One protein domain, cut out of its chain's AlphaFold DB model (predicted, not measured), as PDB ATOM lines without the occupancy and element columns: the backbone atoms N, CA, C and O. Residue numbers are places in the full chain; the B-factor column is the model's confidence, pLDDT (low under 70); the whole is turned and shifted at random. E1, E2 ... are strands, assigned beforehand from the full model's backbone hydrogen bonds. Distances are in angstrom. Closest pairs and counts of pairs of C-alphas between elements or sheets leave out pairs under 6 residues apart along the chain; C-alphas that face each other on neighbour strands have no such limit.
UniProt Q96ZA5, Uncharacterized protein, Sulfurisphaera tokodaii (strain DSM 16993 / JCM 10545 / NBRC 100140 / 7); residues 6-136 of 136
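What this domain is: This is residues 6 to 136 of the 136 residues of an uncharacterized protein of Sulfurisphaera tokodaii (strain DSM 16993 / JCM 10545 / NBRC 100140 / 7) (UniProt Q96ZA5). Two twisted, curled four-stranded sheets wrap into a long, narrow, barrel-like body. Along one side E1 runs on into E2 and E5 into E6, passing from sheet to sheet; along the other, edge strands E4 and E8 come close without pairing. The long link, residues 60 to 82, loops round one end. The 131 printed residues hold eight named strands, E1 to E8, and no named helix: all strand, antiparallel in orders E1 E6 E7 E8 and E4 E3 E2 E5. It is only just compact, close to loose, with radius of gyration of the C-alphas 16.8 A and spans of 50 by 28 by 22 A.

How they stand to each other: E1, residues 11 to 16, is antiparallel to E6, residues 91 to 96, with N 13 and O 93 at 2.8 A. E2, 18 to 24, E3, 27 to 43, and E4, 46 to 59, form a meander, each the antiparallel neighbour of the one before; N 20 and O 31 are 2.9 A apart, N 34 and O 54 2.9 A. E5, 83 to 88, pairs back with E2 in a Greek key, N 21 to O 85 2.8 A. E6, E7, 99 to 117, and E8, 123 to 135, form another meander, with N 94 and O 101 at 2.9 A, N 106 and O 130 at 2.9 A. The closest C-alphas of E4 and E8, Ala 57 and Val 125, are 6.7 A apart.

Where its parts are: E1 begins at C-alpha 11 (429.115, 368.698, 334.959). E3 is 46.5 A long, E4 41.5 A, E7 41.1 A and E8 35.9 A. E7 bends by 120 degrees at residue 114. E8 ends at C-alpha 135 (415.626, 366.245, 330.907).

The domain as a whole: The farthest C-alphas, Glu 44 and Phe 64, are 52.3 A apart. The printed part has no cut, and no printed residue is under 70 in pLDDT.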
ATOM      1  N   LEU A   6     425.159 376.928 322.280       83.38
ATOM      2  CA  LEU A   6     426.105 375.939 322.790       83.38
ATOM      3  C   LEU A   6     426.488 376.319 324.223       83.38
ATOM      4  O   LEU A   6     426.885 377.462 324.473       83.38
ATOM      5  N   LEU A   7     426.366 375.376 325.149       83.50
ATOM      6  CA  LEU A   7     426.778 375.554 326.534       83.50
ATOM      7  C   LEU A   7     428.204 375.039 326.722       83.50
ATOM      8  O   LEU A   7     428.529 373.918 326.334       83.50
ATOM      9  N   SER A   8     429.052 375.884 327.305       74.81
ATOM     10  CA  SER A   8     430.452 375.573 327.615       74.81
ATOM     11  C   SER A   8     430.642 374.974 329.006       74.81
ATOM     12  O   SER A   8     431.698 374.417 329.280       74.81
ATOM     13  N   GLU A   9     429.639 375.092 329.880       84.75
ATOM     14  CA  GLU A   9     429.702 374.639 331.267       84.75
ATOM     15  C   GLU A   9     428.605 373.608 331.524       84.75
ATOM     16  O   GLU A   9     427.410 373.904 331.456       84.75
ATOM     17  N   TYR A  10     429.034 372.379 331.797       91.31
ATOM     18  CA  TYR A  10     428.210 371.286 332.286       91.31
ATOM     19  C   TYR A  10     429.074 370.378 333.164       91.31
ATOM     20  O   TYR A  10     430.295 370.324 333.011       91.31
ATOM     21  N   GLU A  11     428.445 369.650 334.075       93.94
ATOM     22  CA  GLU A  11     429.115 368.698 334.959       93.94
ATOM     23  C   GLU A  11     428.678 367.279 334.592       93.94
ATOM     24  O   GLU A  11     427.483 367.003 334.497       93.94
ATOM     25  N   ILE A  12     429.627 366.361 334.395       94.69
ATOM     26  CA  ILE A  12     429.311 364.932 334.292       94.69
ATOM     27  C   ILE A  12     429.101 364.414 335.715       94.69
ATOM     28  O   ILE A  12     430.063 364.251 336.461       94.69
ATOM     29  N   VAL A  13     427.848 364.159 336.086       96.44
ATOM     30  CA  VAL A  13     427.480 363.667 337.422       96.44
ATOM     31  C   VAL A  13     427.805 362.185 337.548       96.44
ATOM     32  O   VAL A  13     428.366 361.740 338.547       96.44
ATOM     33  N   SER A  14     427.448 361.403 336.530       96.12
ATOM     34  CA  SER A  14     427.775 359.983 336.483       96.12
ATOM     35  C   SER A  14     427.905 359.481 335.051       96.12
ATOM     36  O   SER A  14     427.277 359.986 334.120       96.12
ATOM     37  N   MET A  15     428.741 358.462 334.875       95.81
ATOM     38  CA  MET A  15     428.902 357.755 333.613       95.81
ATOM     39  C   MET A  15     429.182 356.288 333.923       95.81
ATOM     40  O   MET A  15     430.191 355.964 334.548       95.81
ATOM     41  N   SER A  16     428.289 355.398 333.493       96.50
ATOM     42  CA  SER A  16     428.454 353.952 333.659       96.50
ATOM     43  C   SER A  16     428.462 353.257 332.300       96.50
ATOM     44  O   SER A  16     427.592 353.544 331.466       96.50
ATOM     45  N   PRO A  17     429.405 352.328 332.061       97.19
ATOM     46  CA  PRO A  17     429.471 351.628 330.794       97.19
ATOM     47  C   PRO A  17     428.258 350.727 330.586       97.19
ATOM     48  O   PRO A  17     427.761 350.091 331.515       97.19
ATOM     49  N   GLY A  18     427.843 350.619 329.332       97.50
ATOM     50  CA  GLY A  18     427.043 349.497 328.873       97.50
ATOM     51  C   GLY A  18     427.930 348.272 328.710       97.50
ATOM     52  O   GLY A  18     429.104 348.408 328.364       97.50
ATOM     53  N   VAL A  19     427.377 347.088 328.949       98.25
ATOM     54  CA  VAL A  19     428.079 345.809 328.813       98.25
ATOM     55  C   VAL A  19     427.255 344.892 327.927       98.25
ATOM     56  O   VAL A  19     426.084 344.630 328.208       98.25
ATOM     57  N   ILE A  20     427.885 344.389 326.872       98.19
ATOM     58  CA  ILE A  20     427.304 343.455 325.915       98.19
ATOM     59  C   ILE A  20     428.185 342.214 325.882       98.19
ATOM     60  O   ILE A  20     429.409 342.322 325.800       98.19
ATOM     61  N   LYS A  21     427.564 341.040 325.910       98.31
ATOM     62  CA  LYS A  21     428.227 339.787 325.559       98.31
ATOM     63  C   LYS A  21     427.879 339.433 324.126       98.31
ATOM     64  O   LYS A  21     426.712 339.475 323.744       98.31
ATOM     65  N   ALA A  22     428.880 339.092 323.334       98.06
ATOM     66  CA  ALA A  22     428.678 338.638 321.968       98.06
ATOM     67  C   ALA A  22     429.509 337.389 321.695       98.06
ATOM     68  O   ALA A  22     430.520 337.162 322.351       98.06
ATOM     69  N   LYS A  23     429.094 336.575 320.727       97.81
ATOM     70  CA  LYS A  23     429.866 335.412 320.279       97.81
ATOM     71  C   LYS A  23     430.065 335.481 318.779       97.81
ATOM     72  O   LYS A  23     429.101 335.718 318.063       97.81
ATOM     73  N   VAL A  24     431.283 335.285 318.290       96.50
ATOM     74  CA  VAL A  24     431.580 335.337 316.851       96.50
ATOM     75  C   VAL A  24     432.746 334.427 316.509       96.50
ATOM     76  O   VAL A  24     433.775 334.460 317.178       96.50
ATOM     77  N   SER A  25     432.595 333.603 315.472       91.62
ATOM     78  CA  SER A  25     433.653 332.706 314.985       91.62
ATOM     79  C   SER A  25     434.274 331.852 316.103       91.62
ATOM     80  O   SER A  25     435.482 331.605 316.131       91.62
ATOM     81  N   GLY A  26     433.447 331.431 317.066       92.56
ATOM     82  CA  GLY A  26     433.884 330.676 318.241       92.56
ATOM     83  C   GLY A  26     434.667 331.460 319.311       92.56
ATOM     84  O   GLY A  26     435.207 330.815 320.210       92.56
ATOM     85  N   GLU A  27     434.751 332.789 319.244       95.62
ATOM     86  CA  GLU A  27     435.280 333.681 320.292       95.62
ATOM     87  C   GLU A  27     434.128 334.291 321.101       95.62
ATOM     88  O   GLU A  27     433.100 334.671 320.530       95.62
ATOM     89  N   ASN A  28     434.295 334.400 322.420       98.00
ATOM     90  CA  ASN A  28     433.370 335.119 323.291       98.00
ATOM     91  C   ASN A  28     433.912 336.522 323.547       98.00
ATOM     92  O   ASN A  28     435.058 336.687 323.963       98.00
ATOM     93  N   LEU A  29     433.067 337.524 323.333       98.25
ATOM     94  CA  LEU A  29     433.416 338.928 323.450       98.25
ATOM     95  C   LEU A  29     432.669 339.593 324.600       98.25
ATOM     96  O   LEU A  29     431.465 339.390 324.775       98.25
ATOM     97  N   ILE A  30     433.373 340.459 325.324       98.38
ATOM     98  CA  ILE A  30     432.786 341.442 326.233       98.38
ATOM     99  C   ILE A  30     433.000 342.815 325.609       98.38
ATOM    100  O   ILE A  30     434.119 343.315 325.557       98.38
ATOM    101  N   ILE A  31     431.920 343.435 325.145       98.12
ATOM    102  CA  ILE A  31     431.943 344.764 324.540       98.12
ATOM    103  C   ILE A  31     431.444 345.769 325.574       98.12
ATOM    104  O   ILE A  31     430.357 345.601 326.134       98.12
ATOM    105  N   ARG A  32     432.222 346.823 325.824       97.94
ATOM    106  CA  ARG A  32     431.819 347.943 326.680       97.94
ATOM    107  C   ARG A  32     431.596 349.196 325.855       97.94
ATOM    108  O   ARG A  32     432.365 349.483 324.943       97.94
ATOM    109  N   ILE A  33     430.544 349.933 326.199       97.56
ATOM    110  CA  ILE A  33     430.151 351.172 325.521       97.56
ATOM    111  C   ILE A  33     430.099 352.294 326.543       97.56
ATOM    112  O   ILE A  33     429.371 352.198 327.529       97.56
ATOM    113  N   PHE A  34     430.836 353.366 326.290       96.44
ATOM    114  CA  PHE A  34     430.857 354.564 327.119       96.44
ATOM    115  C   PHE A  34     430.208 355.718 326.365       96.44
ATOM    116  O   PHE A  34     430.541 355.980 325.209       96.44
ATOM    117  N   LEU A  35     429.285 356.405 327.029       95.75
ATOM    118  CA  LEU A  35     428.635 357.600 326.512       95.75
ATOM    119  C   LEU A  35     429.438 358.835 326.904       95.75
ATOM    120  O   LEU A  35     429.405 359.243 328.059       95.75
ATOM    121  N   VAL A  36     430.135 359.435 325.943       94.38
ATOM    122  CA  VAL A  36     430.967 360.617 326.179       94.38
ATOM    123  C   VAL A  36     430.259 361.847 325.609       94.38
ATOM    124  O   VAL A  36     430.035 361.904 324.397       94.38
ATOM    125  N   PRO A  37     429.882 362.838 326.435       93.38
ATOM    126  CA  PRO A  37     429.280 364.064 325.931       93.38
ATOM    127  C   PRO A  37     430.294 364.883 325.130       93.38
ATOM    128  O   PRO A  37     431.448 365.030 325.524       93.38
ATOM    129  N   LEU A  38     429.845 365.424 323.999       92.38
ATOM    130  CA  LEU A  38     430.619 366.343 323.166       92.38
ATOM    131  C   LEU A  38     430.119 367.774 323.342       92.38
ATOM    132  O   LEU A  38     430.889 368.682 323.648       92.38
ATOM    133  N   HIS A  39     428.811 367.964 323.169       91.50
ATOM    134  CA  HIS A  39     428.175 369.272 323.182       91.50
ATOM    135  C   HIS A  39     426.830 369.209 323.892       91.50
ATOM    136  O   HIS A  39     426.074 368.252 323.729       91.50
ATOM    137  N   VAL A  40     426.518 370.263 324.640       92.25
ATOM    138  CA  VAL A  40     425.203 370.472 325.241       92.25
ATOM    139  C   VAL A  40     424.592 371.716 324.613       92.25
ATOM    140  O   VAL A  40     425.203 372.787 324.605       92.25
ATOM    141  N   PHE A  41     423.394 371.565 324.066       92.31
ATOM    142  CA  PHE A  41     422.648 372.623 323.404       92.31
ATOM    143  C   PHE A  41     421.447 373.024 324.245       92.31
ATOM    144  O   PHE A  41     420.758 372.166 324.796       92.31
ATOM    145  N   GLU A  42     421.176 374.323 324.284       90.69
ATOM    146  CA  GLU A  42     419.974 374.894 324.877       90.69
ATOM    147  C   GLU A  42     419.235 375.744 323.837       90.69
ATOM    148  O   GLU A  42     419.845 376.459 323.030       90.69
ATOM    149  N   ASN A  43     417.912 375.601 323.815       89.75
ATOM    150  CA  ASN A  43     417.018 376.395 322.988       89.75
ATOM    151  C   ASN A  43     415.664 376.576 323.687       89.75
ATOM    152  O   ASN A  43     414.903 375.614 323.812       89.75
ATOM    153  N   GLU A  44     415.355 377.805 324.102       86.31
ATOM    154  CA  GLU A  44     414.087 378.171 324.757       86.31
ATOM    155  C   GLU A  44     413.766 377.282 325.979       86.31
ATOM    156  O   GLU A  44     412.638 376.824 326.166       86.31
ATOM    157  N   GLY A  45     414.775 376.985 326.803       83.06
ATOM    158  CA  GLY A  45     414.659 376.138 327.993       83.06
ATOM    159  C   GLY A  45     414.623 374.632 327.711       83.06
ATOM    160  O   GLY A  45     414.499 373.841 328.646       83.06
ATOM    161  N   LYS A  46     414.739 374.211 326.444       87.81
ATOM    162  CA  LYS A  46     414.892 372.802 326.055       87.81
ATOM    163  C   LYS A  46     416.363 372.472 325.882       87.81
ATOM    164  O   LYS A  46     417.090 373.208 325.218       87.81
ATOM    165  N   PHE A  47     416.770 371.331 326.423       90.81
ATOM    166  CA  PHE A  47     418.151 370.871 326.377       90.81
ATOM    167  C   PHE A  47     418.291 369.652 325.468       90.81
ATOM    168  O   PHE A  47     417.395 368.811 325.403       90.81
ATOM    169  N   SER A  48     419.423 369.560 324.776       90.62
ATOM    170  CA  SER A  48     419.822 368.374 324.021       90.62
ATOM    171  C   SER A  48     421.312 368.126 324.196       90.62
ATOM    172  O   SER A  48     422.104 369.070 324.181       90.62
ATOM    173  N   VAL A  49     421.707 366.865 324.333       92.06
ATOM    174  CA  VAL A  49     423.114 366.475 324.456       92.06
ATOM    175  C   VAL A  49     423.531 365.691 323.224       92.06
ATOM    176  O   VAL A  49     422.948 364.659 322.892       92.06
ATOM    177  N   GLN A  50     424.585 366.158 322.565       92.75
ATOM    178  CA  GLN A  50     425.308 365.365 321.586       92.75
ATOM    179  C   GLN A  50     426.369 364.537 322.302       92.75
ATOM    180  O   GLN A  50     427.209 365.072 323.027       92.75
ATOM    181  N   VAL A  51     426.352 363.232 322.054       93.88
ATOM    182  CA  VAL A  51     427.297 362.267 322.621       93.88
ATOM    183  C   VAL A  51     428.051 361.550 321.509       93.88
ATOM    184  O   VAL A  51     427.540 361.383 320.401       93.88
ATOM    185  N   THR A  52     429.248 361.078 321.831       93.75
ATOM    186  CA  THR A  52     429.922 360.012 321.097       93.75
ATOM    187  C   THR A  52     429.910 358.736 321.933       93.75
ATOM    188  O   THR A  52     430.004 358.785 323.161       93.75
ATOM    189  N   ALA A  53     429.768 357.589 321.274       93.88
ATOM    190  CA  ALA A  53     429.869 356.291 321.922       93.88
ATOM    191  C   ALA A  53     431.273 355.732 321.694       93.88
ATOM    192  O   ALA A  53     431.649 355.437 320.561       93.88
ATOM    193  N   VAL A  54     432.039 355.579 322.769       93.94
ATOM    194  CA  VAL A  54     433.357 354.944 322.722       93.94
ATOM    195  C   VAL A  54     433.187 353.468 323.043       93.94
ATOM    196  O   VAL A  54     432.632 353.117 324.087       93.94
ATOM    197  N   THR A  55     433.647 352.605 322.143       94.00
ATOM    198  CA  THR A  55     433.529 351.152 322.271       94.00
ATOM    199  C   THR A  55     434.886 350.509 322.518       94.00
ATOM    200  O   THR A  55     435.906 350.912 321.966       94.00
ATOM    201  N   THR A  56     434.892 349.478 323.351       93.94
ATOM    202  CA  THR A  56     436.029 348.573 323.538       93.94
ATOM    203  C   THR A  56     435.508 347.146 323.579       93.94
ATOM    204  O   THR A  56     434.373 346.919 324.003       93.94
ATOM    205  N   ALA A  57     436.309 346.196 323.115       96.44
ATOM    206  CA  ALA A  57     435.985 344.784 323.139       96.44
ATOM    207  C   ALA A  57     437.145 344.010 323.756       96.44
ATOM    208  O   ALA A  57     438.296 344.267 323.425       96.44
ATOM    209  N   ASP A  58     436.815 343.043 324.603       97.31
ATOM    210  CA  ASP A  58     437.731 342.007 325.063       97.31
ATOM    211  C   ASP A  58     437.294 340.666 324.486       97.31
ATOM    212  O   ASP A  58     436.094 340.397 324.413       97.31
ATOM    213  N   THR A  59     438.251 339.820 324.113       97.81
ATOM    214  CA  THR A  59     438.012 338.437 323.675       97.81
ATOM    215  C   THR A  59     438.603 337.443 324.669       97.81
ATOM    216  O   THR A  59     439.632 337.702 325.292       97.81
ATOM    217  N   ASP A  60     437.984 336.271 324.788       98.00
ATOM    218  CA  ASP A  60     438.562 335.126 325.500       98.00
ATOM    219  C   ASP A  60     439.688 334.427 324.713       98.00
ATOM    220  O   ASP A  60     440.382 333.563 325.252       98.00
ATOM    221  N   LYS A  61     439.880 334.790 323.440       96.94
ATOM    222  CA  LYS A  61     440.865 334.195 322.526       96.94
ATOM    223  C   LYS A  61     441.654 335.282 321.787       96.94
ATOM    224  O   LYS A  61     441.408 335.499 320.598       96.94
ATOM    225  N   PRO A  62     442.599 335.970 322.457       95.44
ATOM    226  CA  PRO A  62     443.382 337.030 321.832       95.44
ATOM    227  C   PRO A  62     444.242 336.479 320.693       95.44
ATOM    228  O   PRO A  62     444.835 335.402 320.801       95.44
ATOM    229  N   LYS A  63     444.299 337.215 319.582       94.25
ATOM    230  CA  LYS A  63     445.043 336.835 318.372       94.25
ATOM    231  C   LYS A  63     445.747 338.043 317.776       94.25
ATOM    232  O   LYS A  63     445.241 339.156 317.855       94.25
ATOM    233  N   PHE A  64     446.870 337.808 317.107       91.38
ATOM    234  CA  PHE A  64     447.467 338.825 316.246       91.38
ATOM    235  C   PHE A  64     446.619 339.026 314.991       91.38
ATOM    236  O   PHE A  64     446.007 338.088 314.480       91.38
ATOM    237  N   GLY A  65     446.607 340.255 314.496       89.12
ATOM    238  CA  GLY A  65     445.890 340.634 313.290       89.12
ATOM    239  C   GLY A  65     446.270 342.041 312.867       89.12
ATOM    240  O   GLY A  65     447.166 342.667 313.440       89.12
ATOM    241  N   GLU A  66     445.596 342.533 311.842       93.69
ATOM    242  CA  GLU A  66     445.831 343.879 311.344       93.69
ATOM    243  C   GLU A  66     445.311 344.919 312.348       93.69
ATOM    244  O   GLU A  66     444.246 344.747 312.924       93.69
ATOM    245  N   VAL A  67     446.048 346.009 312.577       92.81
ATOM    246  CA  VAL A  67     445.691 346.982 313.625       92.81
ATOM    247  C   VAL A  67     444.295 347.573 313.411       92.81
ATOM    248  O   VAL A  67     443.974 348.050 312.319       92.81
ATOM    249  N   CYS A  68     443.518 347.616 314.494       89.31
ATOM    250  CA  CYS A  68     442.198 348.223 314.555       89.31
ATOM    251  C   CYS A  68     442.239 349.734 314.284       89.31
ATOM    252  O   CYS A  68     442.535 350.529 315.175       89.31
ATOM    253  N   LEU A  69     441.934 350.143 313.048       86.38
ATOM    254  CA  LEU A  69     441.830 351.551 312.655       86.38
ATOM    255  C   LEU A  69     440.455 351.822 312.027       86.38
ATOM    256  O   LEU A  69     440.040 351.050 311.162       86.38
ATOM    257  N   PRO A  70     439.780 352.943 312.354       79.75
ATOM    258  CA  PRO A  70     438.470 353.275 311.783       79.75
ATOM    259  C   PRO A  70     438.439 353.306 310.248       79.75
ATOM    260  O   PRO A  70     437.435 352.988 309.631       79.75
ATOM    261  N   GLN A  71     439.554 353.655 309.602       86.31
ATOM    262  CA  GLN A  71     439.650 353.670 308.137       86.31
ATOM    263  C   GLN A  71     439.584 352.258 307.528       86.31
ATOM    264  O   GLN A  71     439.170 352.097 306.384       86.31
ATOM    265  N   LYS A  72     439.971 351.231 308.293       87.25
ATOM    266  CA  LYS A  72     440.073 349.841 307.832       87.25
ATOM    267  C   LYS A  72     438.772 349.064 307.963       87.25
ATOM    268  O   LYS A  72     438.605 348.068 307.267       87.25
ATOM    269  N   THR A  73     437.825 349.527 308.780       83.44
ATOM    270  CA  THR A  73     436.483 348.920 308.856       83.44
ATOM    271  C   THR A  73     435.688 349.117 307.563       83.44
ATOM    272  O   THR A  73     434.721 348.405 307.335       83.44
ATOM    273  N   MET A  74     436.102 350.053 306.700       83.31
ATOM    274  CA  MET A  74     435.533 350.255 305.361       83.31
ATOM    275  C   MET A  74     436.099 349.289 304.311       83.31
ATOM    276  O   MET A  74     435.474 349.084 303.275       83.31
ATOM    277  N   SER A  75     437.289 348.730 304.551       87.38
ATOM    278  CA  SER A  75     437.990 347.838 303.618       87.38
ATOM    279  C   SER A  75     437.985 346.370 304.054       87.38
ATOM    280  O   SER A  75     438.493 345.526 303.322       87.38
ATOM    281  N   HIS A  76     437.436 346.065 305.231       91.12
ATOM    282  CA  HIS A  76     437.302 344.714 305.774       91.12
ATOM    283  C   HIS A  76     435.833 344.328 305.904       91.12
ATOM    284  O   HIS A  76     434.977 345.165 306.185       91.12
ATOM    285  N   ASN A  77     435.547 343.037 305.745       89.06
ATOM    286  CA  ASN A  77     434.195 342.523 305.905       89.06
ATOM    287  C   ASN A  77     433.863 342.366 307.390       89.06
ATOM    288  O   ASN A  77     434.507 341.609 308.114       89.06
ATOM    289  N   GLY A  78     432.834 343.083 307.827       92.94
ATOM    290  CA  GLY A  78     432.239 342.884 309.137       92.94
ATOM    291  C   GLY A  78     431.401 341.607 309.173       92.94
ATOM    292  O   GLY A  78     430.685 341.292 308.224       92.94
ATOM    293  N   VAL A  79     431.473 340.887 310.285       95.50
ATOM    294  CA  VAL A  79     430.719 339.664 310.552       95.50
ATOM    295  C   VAL A  79     429.709 339.945 311.669       95.50
ATOM    296  O   VAL A  79     430.096 340.472 312.721       95.50
ATOM    297  N   PRO A  80     428.415 339.625 311.481       96.31
ATOM    298  CA  PRO A  80     427.450 339.685 312.569       96.31
ATOM    299  C   PRO A  80     427.764 338.588 313.605       96.31
ATOM    300  O   PRO A  80     428.060 337.454 313.217       96.31
ATOM    301  N   PRO A  81     427.706 338.879 314.916       96.81
ATOM    302  CA  PRO A  81     427.835 337.857 315.947       96.81
ATOM    303  C   PRO A  81     426.781 336.750 315.813       96.81
ATOM    304  O   PRO A  81     425.631 337.008 315.471       96.81
ATOM    305  N   GLU A  82     427.162 335.527 316.181       97.31
ATOM    306  CA  GLU A  82     426.267 334.379 316.376       97.31
ATOM    307  C   GLU A  82     425.208 334.665 317.453       97.31
ATOM    308  O   GLU A  82     424.082 334.178 317.377       97.31
ATOM    309  N   SER A  83     425.570 335.452 318.471       97.19
ATOM    310  CA  SER A  83     424.667 335.882 319.538       97.19
ATOM    311  C   SER A  83     425.079 337.240 320.096       97.19
ATOM    312  O   SER A  83     426.274 337.540 320.164       97.19
ATOM    313  N   VAL A  84     424.098 338.019 320.559       97.31
ATOM    314  CA  VAL A  84     424.287 339.304 321.245       97.31
ATOM    315  C   VAL A  84     423.355 339.362 322.454       97.31
ATOM    316  O   VAL A  84     422.149 339.177 322.317       97.31
ATOM    317  N   GLU A  85     423.908 339.645 323.629       97.69
ATOM    318  CA  GLU A  85     423.177 339.810 324.884       97.69
ATOM    319  C   GLU A  85     423.577 341.138 325.537       97.69
ATOM    320  O   GLU A  85     424.743 341.354 325.875       97.69
ATOM    321  N   VAL A  86     422.615 342.044 325.723       96.62
ATOM    322  CA  VAL A  86     422.837 343.310 326.438       96.62
ATOM    323  C   VAL A  86     422.656 343.058 327.932       96.62
ATOM    324  O   VAL A  86     421.536 342.896 328.404       96.62
ATOM    325  N   ILE A  87     423.760 343.047 328.678       97.56
ATOM    326  CA  ILE A  87     423.763 342.803 330.128       97.56
ATOM    327  C   ILE A  87     423.389 344.079 330.881       97.56
ATOM    328  O   ILE A  87     422.600 344.054 331.821       97.56
ATOM    329  N   VAL A  88     423.977 345.204 330.468       96.44
ATOM    330  CA  VAL A  88     423.765 346.522 331.079       96.44
ATOM    331  C   VAL A  88     423.713 347.570 329.973       96.44
ATOM    332  O   VAL A  88     424.574 347.580 329.093       96.44
ATOM    333  N   LYS A  89     422.726 348.473 330.008       95.56
ATOM    334  CA  LYS A  89     422.669 349.626 329.096       95.56
ATOM    335  C   LYS A  89     423.620 350.733 329.582       95.56
ATOM    336  O   LYS A  89     423.704 350.954 330.790       95.56
ATOM    337  N   PRO A  90     424.316 351.452 328.683       96.12
ATOM    338  CA  PRO A  90     425.135 352.586 329.091       96.12
ATOM    339  C   PRO A  90     424.250 353.715 329.618       96.12
ATOM    340  O   PRO A  90     423.134 353.931 329.126       96.12
ATOM    341  N   ARG A  91     424.775 354.450 330.598       96.50
ATOM    342  CA  ARG A  91     424.104 355.602 331.201       96.50
ATOM    343  C   ARG A  91     425.082 356.755 331.352       96.50
ATOM    344  O   ARG A  91     426.240 356.557 331.721       96.50
ATOM    345  N   LEU A  92     424.584 357.947 331.073       97.12
ATOM    346  CA  LEU A  92     425.259 359.218 331.267       97.12
ATOM    347  C   LEU A  92     424.302 360.150 332.003       97.12
ATOM    348  O   LEU A  92     423.130 360.227 331.649       97.12
ATOM    349  N   GLU A  93     424.797 360.855 333.007       97.06
ATOM    350  CA  GLU A  93     424.057 361.899 333.703       97.06
ATOM    351  C   GLU A  93     424.880 363.182 333.694       97.06
ATOM    352  O   GLU A  93     426.034 363.197 334.130       97.06
ATOM    353  N   ILE A  94     424.284 364.251 333.173       96.06
ATOM    354  CA  ILE A  94     424.907 365.565 333.048       96.06
ATOM    355  C   ILE A  94     424.068 366.583 333.804       96.06
ATOM    356  O   ILE A  94     422.846 366.595 333.673       96.06
ATOM    357  N   ARG A  95     424.720 367.477 334.543       95.38
ATOM    358  CA  ARG A  95     424.085 368.629 335.180       95.38
ATOM    359  C   ARG A  95     424.419 369.912 334.435       95.38
ATOM    360  O   ARG A  95     425.572 370.164 334.087       95.38
ATOM    361  N   VAL A  96     423.393 370.726 334.216       93.12
ATOM    362  CA  VAL A  96     423.473 372.024 333.545       93.12
ATOM    363  C   VAL A  96     422.644 373.020 334.348       93.12
ATOM    364  O   VAL A  96     421.417 373.036 334.253       93.12
ATOM    365  N   GLY A  97     423.300 373.829 335.182       89.69
ATOM    366  CA  GLY A  97     422.594 374.681 336.142       89.69
ATOM    367  C   GLY A  97     421.741 373.845 337.105       89.69
ATOM    368  O   GLY A  97     422.270 372.999 337.823       89.69
ATOM    369  N   ASP A  98     420.427 374.073 337.104       90.31
ATOM    370  CA  ASP A  98     419.440 373.342 337.909       90.31
ATOM    371  C   ASP A  98     418.890 372.077 337.226       90.31
ATOM    372  O   ASP A  98     418.133 371.335 337.849       90.31
ATOM    373  N   LYS A  99     419.247 371.825 335.959       92.88
ATOM    374  CA  LYS A  99     418.729 370.699 335.169       92.88
ATOM    375  C   LYS A  99     419.645 369.494 335.198       92.88
ATOM    376  O   LYS A  99     420.871 369.627 335.168       92.88
ATOM    377  N   VAL A 100     419.032 368.314 335.167       95.25
ATOM    378  CA  VAL A 100     419.723 367.034 335.006       95.25
ATOM    379  C   VAL A 100     419.275 366.386 333.704       95.25
ATOM    380  O   VAL A 100     418.086 366.189 333.460       95.25
ATOM    381  N   ILE A 101     420.238 366.042 332.857       95.44
ATOM    382  CA  ILE A 101     420.015 365.358 331.590       95.44
ATOM    383  C   ILE A 101     420.551 363.938 331.714       95.44
ATOM    384  O   ILE A 101     421.748 363.728 331.911       95.44
ATOM    385  N   GLU A 102     419.664 362.963 331.573       96.50
ATOM    386  CA  GLU A 102     420.008 361.546 331.540       96.50
ATOM    387  C   GLU A 102     420.046 361.053 330.096       96.50
ATOM    388  O   GLU A 102     419.077 361.220 329.358       96.50
ATOM    389  N   GLY A 103     421.146 360.418 329.704       95.81
ATOM    390  CA  GLY A 103     421.326 359.769 328.411       95.81
ATOM    391  C   GLY A 103     421.467 358.257 328.558       95.81
ATOM    392  O   GLY A 103     422.201 357.772 329.420       95.81
ATOM    393  N   THR A 104     420.799 357.503 327.688       96.44
ATOM    394  CA  THR A 104     420.993 356.055 327.539       96.44
ATOM    395  C   THR A 104     420.971 355.643 326.073       96.44
ATOM    396  O   THR A 104     420.343 356.304 325.248       96.44
ATOM    397  N   LEU A 105     421.655 354.549 325.740       94.44
ATOM    398  CA  LEU A 105     421.642 353.989 324.390       94.44
ATOM    399  C   LEU A 105     420.892 352.671 324.336       94.44
ATOM    400  O   LEU A 105     421.026 351.812 325.210       94.44
ATOM    401  N   GLU A 106     420.201 352.483 323.222       94.75
ATOM    402  CA  GLU A 106     419.741 351.184 322.765       94.75
ATOM    403  C   GLU A 106     420.621 350.702 321.620       94.75
ATOM    404  O   GLU A 106     420.817 351.407 320.631       94.75
ATOM    405  N   VAL A 107     421.174 349.504 321.777       94.69
ATOM    406  CA  VAL A 107     422.004 348.855 320.763       94.69
ATOM    407  C   VAL A 107     421.090 348.319 319.675       94.69
ATOM    408  O   VAL A 107     420.179 347.548 319.965       94.69
ATOM    409  N   THR A 108     421.342 348.704 318.428       95.12
ATOM    410  CA  THR A 108     420.563 348.242 317.272       95.12
ATOM    411  C   THR A 108     421.298 347.190 316.459       95.12
ATOM    412  O   THR A 108     420.664 346.307 315.891       95.12
ATOM    413  N   ASN A 109     422.629 347.262 316.403       95.50
ATOM    414  CA  ASN A 109     423.451 346.287 315.697       95.50
ATOM    415  C   ASN A 109     424.850 346.199 316.316       95.50
ATOM    416  O   ASN A 109     425.389 347.196 316.799       95.50
ATOM    417  N   VAL A 110     425.449 345.014 316.254       97.00
ATOM    418  CA  VAL A 110     426.855 344.771 316.571       97.00
ATOM    419  C   VAL A 110     427.486 344.103 315.361       97.00
ATOM    420  O   VAL A 110     426.998 343.093 314.868       97.00
ATOM    421  N   THR A 111     428.585 344.660 314.878       96.19
ATOM    422  CA  THR A 111     429.390 344.092 313.799       96.19
ATOM    423  C   THR A 111     430.808 343.912 314.303       96.19
ATOM    424  O   THR A 111     431.382 344.840 314.873       96.19
ATOM    425  N   VAL A 112     431.376 342.728 314.108       96.31
ATOM    426  CA  VAL A 112     432.747 342.414 314.521       96.31
ATOM    427  C   VAL A 112     433.614 342.284 313.283       96.31
ATOM    428  O   VAL A 112     433.168 341.735 312.283       96.31
ATOM    429  N   PHE A 113     434.854 342.754 313.339       95.50
ATOM    430  CA  PHE A 113     435.845 342.556 312.284       95.50
ATOM    431  C   PHE A 113     436.934 341.626 312.832       95.50
ATOM    432  O   PHE A 113     437.859 342.107 313.483       95.50
ATOM    433  N   PRO A 114     436.820 340.297 312.639       93.06
ATOM    434  CA  PRO A 114     437.686 339.327 313.316       93.06
ATOM    435  C   PRO A 114     439.163 339.419 312.917       93.06
ATOM    436  O   PRO A 114     440.028 339.009 313.691       93.06
ATOM    437  N   ASP A 115     439.448 339.942 311.726       92.88
ATOM    438  CA  ASP A 115     440.809 340.077 311.198       92.88
ATOM    439  C   ASP A 115     441.517 341.334 311.724       92.88
ATOM    440  O   ASP A 115     442.749 341.396 311.761       92.88
ATOM    441  N   LEU A 116     440.736 342.325 312.174       95.12
ATOM    442  CA  LEU A 116     441.247 343.562 312.743       95.12
ATOM    443  C   LEU A 116     441.370 343.430 314.261       95.12
ATOM    444  O   LEU A 116     440.386 343.143 314.940       95.12
ATOM    445  N   ARG A 117     442.565 343.665 314.797       94.69
ATOM    446  CA  ARG A 117     442.919 343.424 316.195       94.69
ATOM    447  C   ARG A 117     443.476 344.676 316.857       94.69
ATOM    448  O   ARG A 117     444.200 345.462 316.244       94.69
ATOM    449  N   ASP A 118     443.120 344.883 318.114       93.19
ATOM    450  CA  ASP A 118     443.791 345.855 318.967       93.19
ATOM    451  C   ASP A 118     445.180 345.325 319.400       93.19
ATOM    452  O   ASP A 118     445.517 344.164 319.136       93.19
ATOM    453  N   PRO A 119     446.016 346.143 320.064       92.62
ATOM    454  CA  PRO A 119     447.333 345.703 320.530       92.62
ATOM    455  C   PRO A 119     447.317 344.506 321.497       92.62
ATOM    456  O   PRO A 119     448.343 343.845 321.647       92.62
ATOM    457  N   ASN A 120     446.182 344.219 322.140       93.19
ATOM    458  CA  ASN A 120     446.008 343.109 323.078       93.19
ATOM    459  C   ASN A 120     445.406 341.857 322.411       93.19
ATOM    460  O   ASN A 120     445.251 340.823 323.059       93.19
ATOM    461  N   GLY A 121     445.089 341.925 321.117       95.19
ATOM    462  CA  GLY A 121     444.547 340.826 320.327       95.19
ATOM    463  C   GLY A 121     443.020 340.696 320.347       95.19
ATOM    464  O   GLY A 121     442.486 339.680 319.886       95.19
ATOM    465  N   SER A 122     442.304 341.706 320.836       96.81
ATOM    466  CA  SER A 122     440.842 341.778 320.781       96.81
ATOM    467  C   SER A 122     440.353 342.290 319.427       96.81
ATOM    468  O   SER A 122     441.006 343.150 318.835       96.81
ATOM    469  N   PRO A 123     439.226 341.786 318.894       95.50
ATOM    470  CA  PRO A 123     438.750 342.201 317.580       95.50
ATOM    471  C   PRO A 123     438.154 343.616 317.599       95.50
ATOM    472  O   PRO A 123     437.572 344.038 318.600       95.50
ATOM    473  N   CYS A 124     438.210 344.331 316.470       94.38
ATOM    474  CA  CYS A 124     437.430 345.561 316.326       94.38
ATOM    475  C   CYS A 124     435.935 345.256 316.352       94.38
ATOM    476  O   CYS A 124     435.463 344.312 315.710       94.38
ATOM    477  N   VAL A 125     435.175 346.146 316.982       95.38
ATOM    478  CA  VAL A 125     433.716 346.094 316.976       95.38
ATOM    479  C   VAL A 125     433.138 347.446 316.593       95.38
ATOM    480  O   VAL A 125     433.585 348.493 317.061       95.38
ATOM    481  N   MET A 126     432.110 347.413 315.757       94.25
ATOM    482  CA  MET A 126     431.257 348.552 315.471       94.25
ATOM    483  C   MET A 126     429.897 348.288 316.100       94.25
ATOM    484  O   MET A 126     429.276 347.256 315.849       94.25
ATOM    485  N   VAL A 127     429.438 349.228 316.924       95.31
ATOM    486  CA  VAL A 127     428.117 349.158 317.545       95.31
ATOM    487  C   VAL A 127     427.259 350.292 317.014       95.31
ATOM    488  O   VAL A 127     427.599 351.462 317.174       95.31
ATOM    489  N   SER A 128     426.140 349.937 316.392       94.88
ATOM    490  CA  SER A 128     425.097 350.881 316.002       94.88
ATOM    491  C   SER A 128     424.093 351.034 317.136       94.88
ATOM    492  O   SER A 128     423.805 350.077 317.861       94.88
ATOM    493  N   TRP A 129     423.566 352.245 317.303       95.31
ATOM    494  CA  TRP A 129     422.752 352.576 318.462       95.31
ATOM    495  C   TRP A 129     421.778 353.725 318.209       95.31
ATOM    496  O   TRP A 129     421.920 354.482 317.249       95.31
ATOM    497  N   VAL A 130     420.811 353.865 319.115       95.12
ATOM    498  CA  VAL A 130     419.900 355.012 319.222       95.12
ATOM    499  C   VAL A 130     420.035 355.626 320.612       95.12
ATOM    500  O   VAL A 130     420.019 354.906 321.610       95.12
ATOM    501  N   LEU A 131     420.180 356.953 320.674       95.12
ATOM    502  CA  LEU A 131     420.254 357.716 321.921       95.12
ATOM    503  C   LEU A 131     418.867 358.146 322.376       95.12
ATOM    504  O   LEU A 131     418.140 358.816 321.645       95.12
ATOM    505  N   PHE A 132     418.562 357.834 323.629       95.06
ATOM    506  CA  PHE A 132     417.429 358.374 324.355       95.06
ATOM    507  C   PHE A 132     417.938 359.332 325.420       95.06
ATOM    508  O   PHE A 132     418.876 359.019 326.153       95.06
ATOM    509  N   GLN A 133     417.301 360.495 325.502       93.94
ATOM    510  CA  GLN A 133     417.626 361.516 326.486       93.94
ATOM    511  C   GLN A 133     416.370 361.977 327.216       93.94
ATOM    512  O   GLN A 133     415.310 362.126 326.609       93.94
ATOM    513  N   THR A 134     416.497 362.190 328.521       94.00
ATOM    514  CA  THR A 134     415.442 362.736 329.378       94.00
ATOM    515  C   THR A 134     416.002 363.922 330.147       94.00
ATOM    516  O   THR A 134     417.065 363.813 330.749       94.00
ATOM    517  N   VAL A 135     415.282 365.042 330.137       91.94
ATOM    518  CA  VAL A 135     415.626 366.245 330.907       91.94
ATOM    519  C   VAL A 135     414.702 366.313 332.121       91.94
ATOM    520  O   VAL A 135     413.488 366.177 331.964       91.94
ATOM    521  N   ARG A 136     415.277 366.494 333.311       89.94
ATOM    522  CA  ARG A 136     414.574 366.685 334.585       89.94
ATOM    523  C   ARG A 136     414.949 368.028 335.201       89.94
ATOM    524  O   ARG A 136     416.129 368.431 335.073       89.94
TER     525      ARG A 136